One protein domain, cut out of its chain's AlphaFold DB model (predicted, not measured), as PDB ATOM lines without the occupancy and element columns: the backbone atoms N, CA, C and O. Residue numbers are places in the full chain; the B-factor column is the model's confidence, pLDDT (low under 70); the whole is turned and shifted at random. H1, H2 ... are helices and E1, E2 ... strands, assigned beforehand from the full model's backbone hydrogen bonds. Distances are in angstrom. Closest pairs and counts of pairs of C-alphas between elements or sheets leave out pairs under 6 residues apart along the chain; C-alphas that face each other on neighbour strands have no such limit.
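This is residues 83 to 149 of the 169 residues of an uncharacterized protein of Streptomyces sp. SID5474 (UniProt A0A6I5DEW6). A small two-layered body: a twisted sheet of four strands, E1, E3, E4 and E6, with the two-stranded ribbon of E2 and E5 across from it, and the short helix H1 at one end. The 67 printed residues hold six named strands and one named helix, in the order E1 E2 H1 E3 E4 E5 E6; the class is mostly strand, with under half of the residues in named elements. The larger sheet, order E1 E3 E4 E6, is mixed; the smaller is antiparallel. The whole is compact, with a radius of gyration of the C-alphas of 11.3 A and spans of 32 by 23 by 20 A.

E1, residues 83 to 86, is an edge strand, parallel to E3, residues 111 to 115, at 14 degrees; N 83 and O 111 are 2.8 A apart. E4, residues 121 to 125, forms a hairpin with E3, N 112 to O 124 being 2.8 A. E6, residues 146 to 148, the other edge strand, is antiparallel to E4 at 128 degrees, with N 146 and O 123 2.8 A apart. E2, residues 92 to 96, is antiparallel to E5, residues 133 to 137, at 157 degrees; N 93 and O 136 are 2.8 A apart. E2 and E3 are apart. H1, residues 97 to 102, only grazes the larger sheet; every O i to N i+4 pair in it is within hydrogen-bond range.

E1 begins at C-alpha 83 (325.989, 226.428, 81.723) and is 10.1 A long. E2 measures 13.3 A, H1 8.5 A, E3 12.7 A, E4 and E5 13.5 A each. E6, 6.2 A long, ends at C-alpha 148 (317.222, 216.640, 75.239).

The C-alphas farthest apart, of Gly 106 and Asp 139, are 32.5 A apart. The printed part has no cut and no long link. Mean pLDDT of the printed part is 81.4; residues 87 to 90, 104 to 108 and 149 are under 70.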
ATOM      1  N   VAL A  83     326.001 225.065  82.258       75.06
ATOM      2  CA  VAL A  83     325.989 226.428  81.723       75.06
ATOM      3  C   VAL A  83     324.811 226.572  80.766       75.06
ATOM      4  O   VAL A  83     324.745 225.892  79.745       75.06
ATOM      5  N   ILE A  84     323.878 227.469  81.092       78.31
ATOM      6  CA  ILE A  84     322.646 227.668  80.321       78.31
ATOM      7  C   ILE A  84     322.786 228.895  79.425       78.31
ATOM      8  O   ILE A  84     322.931 230.021  79.905       78.31
ATOM      9  N   VAL A  85     322.656 228.690  78.119       75.38
ATOM     10  CA  VAL A  85     322.641 229.749  77.109       75.38
ATOM     11  C   VAL A  85     321.237 229.847  76.513       75.38
ATOM     12  O   VAL A  85     320.706 228.874  75.988       75.38
ATOM     13  N   ARG A  86     320.617 231.031  76.582       76.12
ATOM     14  CA  ARG A  86     319.275 231.301  76.030       76.12
ATOM     15  C   ARG A  86     319.407 232.158  74.775       76.12
ATOM     16  O   ARG A  86     319.976 233.243  74.863       76.12
ATOM     17  N   GLN A  87     318.900 231.697  73.630       68.44
ATOM     18  CA  GLN A  87     319.076 232.395  72.343       68.44
ATOM     19  C   GLN A  87     317.760 232.663  71.595       68.44
ATOM     20  O   GLN A  87     316.728 232.040  71.852       68.44
ATOM     21  N   GLY A  88     317.811 233.653  70.692       58.44
ATOM     22  CA  GLY A  88     316.708 234.084  69.821       58.44
ATOM     23  C   GLY A  88     316.414 233.123  68.653       58.44
ATOM     24  O   GLY A  88     317.044 232.074  68.551       58.44
ATOM     25  N   PRO A  89     315.436 233.445  67.785       54.59
ATOM     26  CA  PRO A  89     314.976 232.557  66.718       54.59
ATOM     27  C   PRO A  89     315.953 232.577  65.537       54.59
ATOM     28  O   PRO A  89     315.796 233.376  64.617       54.59
ATOM     29  N   PHE A  90     316.972 231.723  65.577       66.25
ATOM     30  CA  PHE A  90     317.928 231.587  64.483       66.25
ATOM     31  C   PHE A  90     318.232 230.113  64.219       66.25
ATOM     32  O   PHE A  90     318.501 229.365  65.156       66.25
ATOM     33  N   ASP A  91     318.247 229.736  62.940       72.06
ATOM     34  CA  ASP A  91     318.633 228.391  62.479       72.06
ATOM     35  C   ASP A  91     320.142 228.126  62.666       72.06
ATOM     36  O   ASP A  91     320.608 226.981  62.673       72.06
ATOM     37  N   THR A  92     320.905 229.210  62.841       79.88
ATOM     38  CA  THR A  92     322.338 229.206  63.129       79.88
ATOM     39  C   THR A  92     322.629 230.069  64.351       79.88
ATOM     40  O   THR A  92     322.240 231.236  64.410       79.88
ATOM     41  N   LEU A  93     323.357 229.511  65.315       83.56
ATOM     42  CA  LEU A  93     323.764 230.178  66.546       83.56
ATOM     43  C   LEU A  93     325.275 230.396  66.553       83.56
ATOM     44  O   LEU A  93     326.035 229.430  66.572       83.56
ATOM     45  N   ARG A  94     325.713 231.657  66.616       86.75
ATOM     46  CA  ARG A  94     327.116 231.993  66.881       86.75
ATOM     47  C   ARG A  94     327.341 232.034  68.387       86.75
ATOM     48  O   ARG A  94     326.815 232.916  69.062       86.75
ATOM     49  N   LEU A  95     328.137 231.108  68.910       87.56
ATOM     50  CA  LEU A  95     328.510 231.069  70.324       87.56
ATOM     51  C   LEU A  95     330.011 231.281  70.488       87.56
ATOM     52  O   LEU A  95     330.803 230.716  69.736       87.56
ATOM     53  N   ASP A  96     330.398 232.070  71.490       88.94
ATOM     54  CA  ASP A  96     331.785 232.182  71.942       88.94
ATOM     55  C   ASP A  96     332.031 231.211  73.098       88.94
ATOM     56  O   ASP A  96     331.751 231.501  74.262       88.94
ATOM     57  N   PHE A  97     332.549 230.030  72.769       87.31
ATOM     58  CA  PHE A  97     332.823 228.990  73.756       87.31
ATOM     59  C   PHE A  97     333.981 229.345  74.697       87.31
ATOM     60  O   PHE A  97     334.029 228.831  75.812       87.31
ATOM     61  N   GLY A  98     334.889 230.238  74.293       85.19
ATOM     62  CA  GLY A  98     335.934 230.755  75.177       85.19
ATOM     63  C   GLY A  98     335.327 231.613  76.285       85.19
ATOM     64  O   GLY A  98     335.599 231.389  77.466       85.19
ATOM     65  N   ALA A  99     334.427 232.525  75.914       85.38
ATOM     66  CA  ALA A  99     333.677 233.334  76.872       85.38
ATOM     67  C   ALA A  99     332.766 232.478  77.767       85.38
ATOM     68  O   ALA A  99     332.736 232.687  78.976       85.38
ATOM     69  N   ILE A 100     332.072 231.479  77.207       83.94
ATOM     70  CA  ILE A 100     331.203 230.563  77.971       83.94
ATOM     71  C   ILE A 100     332.007 229.780  79.020       83.94
ATOM     72  O   ILE A 100     331.577 229.700  80.168       83.94
ATOM     73  N   ARG A 101     333.191 229.255  78.673       82.69
ATOM     74  CA  ARG A 101     334.076 228.575  79.641       82.69
ATOM     75  C   ARG A 101     334.542 229.509  80.755       82.69
ATOM     76  O   ARG A 101     334.614 229.097  81.908       82.69
ATOM     77  N   ALA A 102     334.812 230.774  80.435       82.31
ATOM     78  CA  ALA A 102     335.211 231.767  81.429       82.31
ATOM     79  C   ALA A 102     334.103 232.093  82.452       82.31
ATOM     80  O   ALA A 102     334.416 232.577  83.538       82.31
ATOM     81  N   LEU A 103     332.826 231.816  82.143       77.50
ATOM     82  CA  LEU A 103     331.705 232.006  83.078       77.50
ATOM     83  C   LEU A 103     331.651 230.949  84.187       77.50
ATOM     84  O   LEU A 103     330.987 231.176  85.198       77.50
ATOM     85  N   ALA A 104     332.338 229.819  84.019       68.88
ATOM     86  CA  ALA A 104     332.362 228.736  84.994       68.88
ATOM     87  C   ALA A 104     333.812 228.384  85.394       68.88
ATOM     88  O   ALA A 104     334.335 227.319  85.073       68.88
ATOM     89  N   PRO A 105     334.524 229.297  86.079       68.75
ATOM     90  CA  PRO A 105     335.888 229.030  86.507       68.75
ATOM     91  C   PRO A 105     335.917 228.001  87.648       68.75
ATOM     92  O   PRO A 105     335.112 228.057  88.576       68.75
ATOM     93  N   GLY A 106     336.903 227.101  87.623       67.75
ATOM     94  CA  GLY A 106     337.241 226.243  88.766       67.75
ATOM     95  C   GLY A 106     336.679 224.819  88.749       67.75
ATOM     96  O   GLY A 106     337.008 224.056  89.654       67.75
ATOM     97  N   HIS A 107     335.909 224.425  87.731       69.31
ATOM     98  CA  HIS A 107     335.521 223.025  87.531       69.31
ATOM     99  C   HIS A 107     336.275 222.399  86.355       69.31
ATOM    100  O   HIS A 107     336.564 223.057  85.359       69.31
ATOM    101  N   ALA A 108     336.597 221.111  86.479       69.88
ATOM    102  CA  ALA A 108     337.263 220.354  85.419       69.88
ATOM    103  C   ALA A 108     336.323 220.037  84.242       69.88
ATOM    104  O   ALA A 108     336.780 219.930  83.108       69.88
ATOM    105  N   HIS A 109     335.018 219.913  84.513       78.69
ATOM    106  CA  HIS A 109     334.003 219.524  83.533       78.69
ATOM    107  C   HIS A 109     332.728 220.358  83.678       78.69
ATOM    108  O   HIS A 109     332.347 220.698  84.796       78.69
ATOM    109  N   HIS A 110     332.059 220.642  82.560       81.44
ATOM    110  CA  HIS A 110     330.851 221.453  82.450       81.44
ATOM    111  C   HIS A 110     329.927 220.921  81.365       81.44
ATOM    112  O   HIS A 110     330.353 220.677  80.235       81.44
ATOM    113  N   ASP A 111     328.640 220.812  81.668       85.56
ATOM    114  CA  ASP A 111     327.620 220.612  80.648       85.56
ATOM    115  C   ASP A 111     327.191 221.960  80.074       85.56
ATOM    116  O   ASP A 111     327.053 222.950  80.790       85.56
ATOM    117  N   LEU A 112     326.981 222.002  78.764       86.31
ATOM    118  CA  LEU A 112     326.369 223.123  78.075       86.31
ATOM    119  C   LEU A 112     324.926 222.759  77.750       86.31
ATOM    120  O   LEU A 112     324.679 221.744  77.104       86.31
ATOM    121  N   GLU A 113     323.997 223.632  78.121       89.38
ATOM    122  CA  GLU A 113     322.614 223.588  77.663       89.38
ATOM    123  C   GLU A 113     322.279 224.841  76.861       89.38
ATOM    124  O   GLU A 113     322.402 225.973  77.334       89.38
ATOM    125  N   ILE A 114     321.795 224.639  75.642       87.12
ATOM    126  CA  ILE A 114     321.334 225.698  74.752       87.12
ATOM    127  C   ILE A 114     319.815 225.606  74.687       87.12
ATOM    128  O   ILE A 114     319.252 224.690  74.085       87.12
ATOM    129  N   HIS A 115     319.155 226.564  75.328       85.62
ATOM    130  CA  HIS A 115     317.701 226.654  75.390       85.62
ATOM    131  C   HIS A 115     317.211 227.499  74.216       85.62
ATOM    132  O   HIS A 115     317.469 228.708  74.151       85.62
ATOM    133  N   LEU A 116     316.498 226.855  73.293       83.62
ATOM    134  CA  LEU A 116     315.878 227.504  72.145       83.62
ATOM    135  C   LEU A 116     314.508 228.074  72.526       83.62
ATOM    136  O   LEU A 116     313.836 227.608  73.448       83.62
ATOM    137  N   ARG A 117     314.062 229.103  71.800       76.19
ATOM    138  CA  ARG A 117     312.776 229.769  72.070       76.19
ATOM    139  C   ARG A 117     311.563 228.858  71.861       76.19
ATOM    140  O   ARG A 117     310.541 229.060  72.508       76.19
ATOM    141  N   ASP A 118     311.671 227.876  70.972       79.81
ATOM    142  CA  ASP A 118     310.631 226.866  70.744       79.81
ATOM    143  C   ASP A 118     310.530 225.830  71.882       79.81
ATOM    144  O   ASP A 118     309.696 224.929  71.825       79.81
ATOM    145  N   GLY A 119     311.349 225.977  72.929       78.19
ATOM    146  CA  GLY A 119     311.364 225.110  74.100       78.19
ATOM    147  C   GLY A 119     312.235 223.869  73.934       78.19
ATOM    148  O   GLY A 119     312.362 223.105  74.890       78.19
ATOM    149  N   ARG A 120     312.853 223.654  72.765       84.75
ATOM    150  CA  ARG A 120     313.833 222.581  72.593       84.75
ATOM    151  C   ARG A 120     315.143 222.938  73.293       84.75
ATOM    152  O   ARG A 120     315.541 224.103  73.357       84.75
ATOM    153  N   VAL A 121     315.834 221.910  73.777       87.00
ATOM    154  CA  VAL A 121     317.132 222.048  74.440       87.00
ATOM    155  C   VAL A 121     318.150 221.172  73.726       87.00
ATOM    156  O   VAL A 121     317.935 219.971  73.556       87.00
ATOM    157  N   LEU A 122     319.260 221.778  73.309       87.81
ATOM    158  CA  LEU A 122     320.462 221.056  72.898       87.81
ATOM    159  C   LEU A 122     321.409 220.983  74.082       87.81
ATOM    160  O   LEU A 122     321.654 222.002  74.726       87.81
ATOM    161  N   ALA A 123     321.964 219.806  74.343       88.75
ATOM    162  CA  ALA A 123     322.919 219.629  75.420       88.75
ATOM    163  C   ALA A 123     324.098 218.752  75.031       88.75
ATOM    164  O   ALA A 123     323.974 217.823  74.228       88.75
ATOM    165  N   GLY A 124     325.236 219.046  75.642       87.56
ATOM    166  CA  GLY A 124     326.451 218.268  75.487       87.56
ATOM    167  C   GLY A 124     327.568 218.776  76.392       87.56
ATOM    168  O   GLY A 124     327.459 219.866  76.960       87.56
ATOM    169  N   PRO A 125     328.648 218.001  76.531       87.94
ATOM    170  CA  PRO A 125     329.823 218.422  77.279       87.94
ATOM    171  C   PRO A 125     330.482 219.641  76.621       87.94
ATOM    172  O   PRO A 125     330.787 219.636  75.428       87.94
ATOM    173  N   LEU A 126     330.746 220.688  77.405       87.69
ATOM    174  CA  LEU A 126     331.432 221.898  76.934       87.69
ATOM    175  C   LEU A 126     332.899 221.620  76.553       87.69
ATOM    176  O   LEU A 126     333.509 222.381  75.795       87.69
ATOM    177  N   GLU A 127     333.468 220.527  77.064       85.75
ATOM    178  CA  GLU A 127     334.824 220.061  76.749       85.75
ATOM    179  C   GLU A 127     334.966 219.664  75.278       85.75
ATOM    180  O   GLU A 127     336.006 219.918  74.676       85.75
ATOM    181  N   ASP A 128     333.905 219.108  74.691       87.19
ATOM    182  CA  ASP A 128     333.899 218.645  73.301       87.19
ATOM    183  C   ASP A 128     333.491 219.771  72.322       87.19
ATOM    184  O   ASP A 128     333.481 219.588  71.102       87.19
ATOM    185  N   ALA A 129     333.182 220.967  72.842       87.38
ATOM    186  CA  ALA A 129     332.870 222.147  72.043       87.38
ATOM    187  C   ALA A 129     334.139 222.807  71.448       87.38
ATOM    188  O   ALA A 129     335.231 222.699  72.014       87.38
ATOM    189  N   PRO A 130     334.027 223.590  70.357       88.75
ATOM    190  CA  PRO A 130     335.148 224.352  69.793       88.75
ATOM    191  C   PRO A 130     335.856 225.258  70.817       88.75
ATOM    192  O   PRO A 130     335.248 225.726  71.777       88.75
ATOM    193  N   GLN A 131     337.151 225.530  70.621       86.62
ATOM    194  CA  GLN A 131     337.943 226.339  71.566       86.62
ATOM    195  C   GLN A 131     337.583 227.834  71.539       86.62
ATOM    196  O   GLN A 131     337.552 228.481  72.580       86.62
ATOM    197  N   GLY A 132     337.285 228.373  70.356       87.50
ATOM    198  CA  GLY A 132     336.880 229.766  70.159       87.50
ATOM    199  C   GLY A 132     335.438 229.883  69.680       87.50
ATOM    200  O   GLY A 132     334.664 228.935  69.777       87.50
ATOM    201  N   ALA A 133     335.078 231.036  69.124       89.69
ATOM    202  CA  ALA A 133     333.737 231.240  68.602       89.69
ATOM    203  C   ALA A 133     333.438 230.350  67.382       89.69
ATOM    204  O   ALA A 133     334.251 230.257  66.456       89.69
ATOM    205  N   ALA A 134     332.250 229.750  67.354       89.00
ATOM    206  CA  ALA A 134     331.797 228.908  66.253       89.00
ATOM    207  C   ALA A 134     330.288 229.038  66.009       89.00
ATOM    208  O   ALA A 134     329.524 229.417  66.899       89.00
ATOM    209  N   ASP A 135     329.895 228.738  64.773       87.38
ATOM    210  CA  ASP A 135     328.506 228.682  64.336       87.38
ATOM    211  C   ASP A 135     327.966 227.262  64.499       87.38
ATOM    212  O   ASP A 135     328.587 226.290  64.067       87.38
ATOM    213  N   LEU A 136     326.797 227.151  65.118       87.12
ATOM    214  CA  LEU A 136     326.073 225.905  65.313       87.12
ATOM    215  C   LEU A 136     324.792 225.930  64.489       87.12
ATOM    216  O   LEU A 136     323.983 226.837  64.660       87.12
ATOM    217  N   SER A 137     324.567 224.915  63.658       85.19
ATOM    218  CA  SER A 137     323.248 224.701  63.059       85.19
ATOM    219  C   SER A 137     322.326 224.049  64.084       85.19
ATOM    220  O   SER A 137     322.675 223.013  64.651       85.19
ATOM    221  N   THR A 138     321.145 224.622  64.312       80.50
ATOM    222  CA  THR A 138     320.142 223.998  65.183       80.50
ATOM    223  C   THR A 138     319.452 222.825  64.499       80.50
ATOM    224  O   THR A 138     319.073 221.887  65.180       80.50
ATOM    225  N   ASP A 139     319.322 222.815  63.171       82.38
ATOM    226  CA  ASP A 139     318.666 221.715  62.443       82.38
ATOM    227  C   ASP A 139     319.549 220.476  62.297       82.38
ATOM    228  O   ASP A 139     319.065 219.344  62.245       82.38
ATOM    229  N   ARG A 140     320.864 220.691  62.226       84.25
ATOM    230  CA  ARG A 140     321.877 219.636  62.190       84.25
ATOM    231  C   ARG A 140     322.919 219.934  63.261       84.25
ATOM    232  O   ARG A 140     324.001 220.423  62.922       84.25
ATOM    233  N   PRO A 141     322.588 219.681  64.540       85.12
ATOM    234  CA  PRO A 141     323.529 219.926  65.615       85.12
ATOM    235  C   PRO A 141     324.799 219.096  65.390       85.12
ATOM    236  O   PRO A 141     324.730 217.985  64.851       85.12
ATOM    237  N   PRO A 142     325.974 219.625  65.770       85.75
ATOM    238  CA  PRO A 142     327.202 218.852  65.728       85.75
ATOM    239  C   PRO A 142     327.082 217.614  66.630       85.75
ATOM    240  O   PRO A 142     326.345 217.645  67.612       85.75
ATOM    241  N   PRO A 143     327.833 216.540  66.344       86.19
ATOM    242  CA  PRO A 143     327.637 215.229  66.974       86.19
ATOM    243  C   PRO A 143     327.858 215.197  68.494       86.19
ATOM    244  O   PRO A 143     327.405 214.263  69.146       86.19
ATOM    245  N   TRP A 144     328.540 216.196  69.061       85.19
ATOM    246  CA  TRP A 144     328.731 216.332  70.508       85.19
ATOM    247  C   TRP A 144     327.532 216.984  71.222       85.19
ATOM    248  O   TRP A 144     327.453 216.941  72.447       85.19
ATOM    249  N   LEU A 145     326.590 217.573  70.473       86.88
ATOM    250  CA  LEU A 145     325.319 218.085  70.981       86.88
ATOM    251  C   LEU A 145     324.187 217.109  70.664       86.88
ATOM    252  O   LEU A 145     324.039 216.619  69.547       86.88
ATOM    253  N   THR A 146     323.328 216.891  71.649       87.81
ATOM    254  CA  THR A 146     322.160 216.018  71.548       87.81
ATOM    255  C   THR A 146     320.900 216.772  71.938       87.81
ATOM    256  O   THR A 146     320.918 217.643  72.808       87.81
ATOM    257  N   TRP A 147     319.788 216.452  71.281       86.38
ATOM    258  CA  TRP A 147     318.487 216.964  71.692       86.38
ATOM    259  C   TRP A 147     318.083 216.314  73.008       86.38
ATOM    260  O   TRP A 147     317.902 215.096  73.068       86.38
ATOM    261  N   GLN A 148     317.895 217.122  74.046       82.88
ATOM    262  CA  GLN A 148     317.222 216.640  75.239       82.88
ATOM    263  C   GLN A 148     315.723 216.543  74.948       82.88
ATOM    264  O   GLN A 148     315.116 217.462  74.390       82.88
ATOM    265  N   CYS A 149     315.109 215.425  75.342       56.44
ATOM    266  CA  CYS A 149     313.658 215.397  75.464       56.44
ATOM    267  C   CYS A 149     313.259 216.460  76.497       56.44
ATOM    268  O   CYS A 149     313.895 216.520  77.552       56.44
TER     269      CYS A 149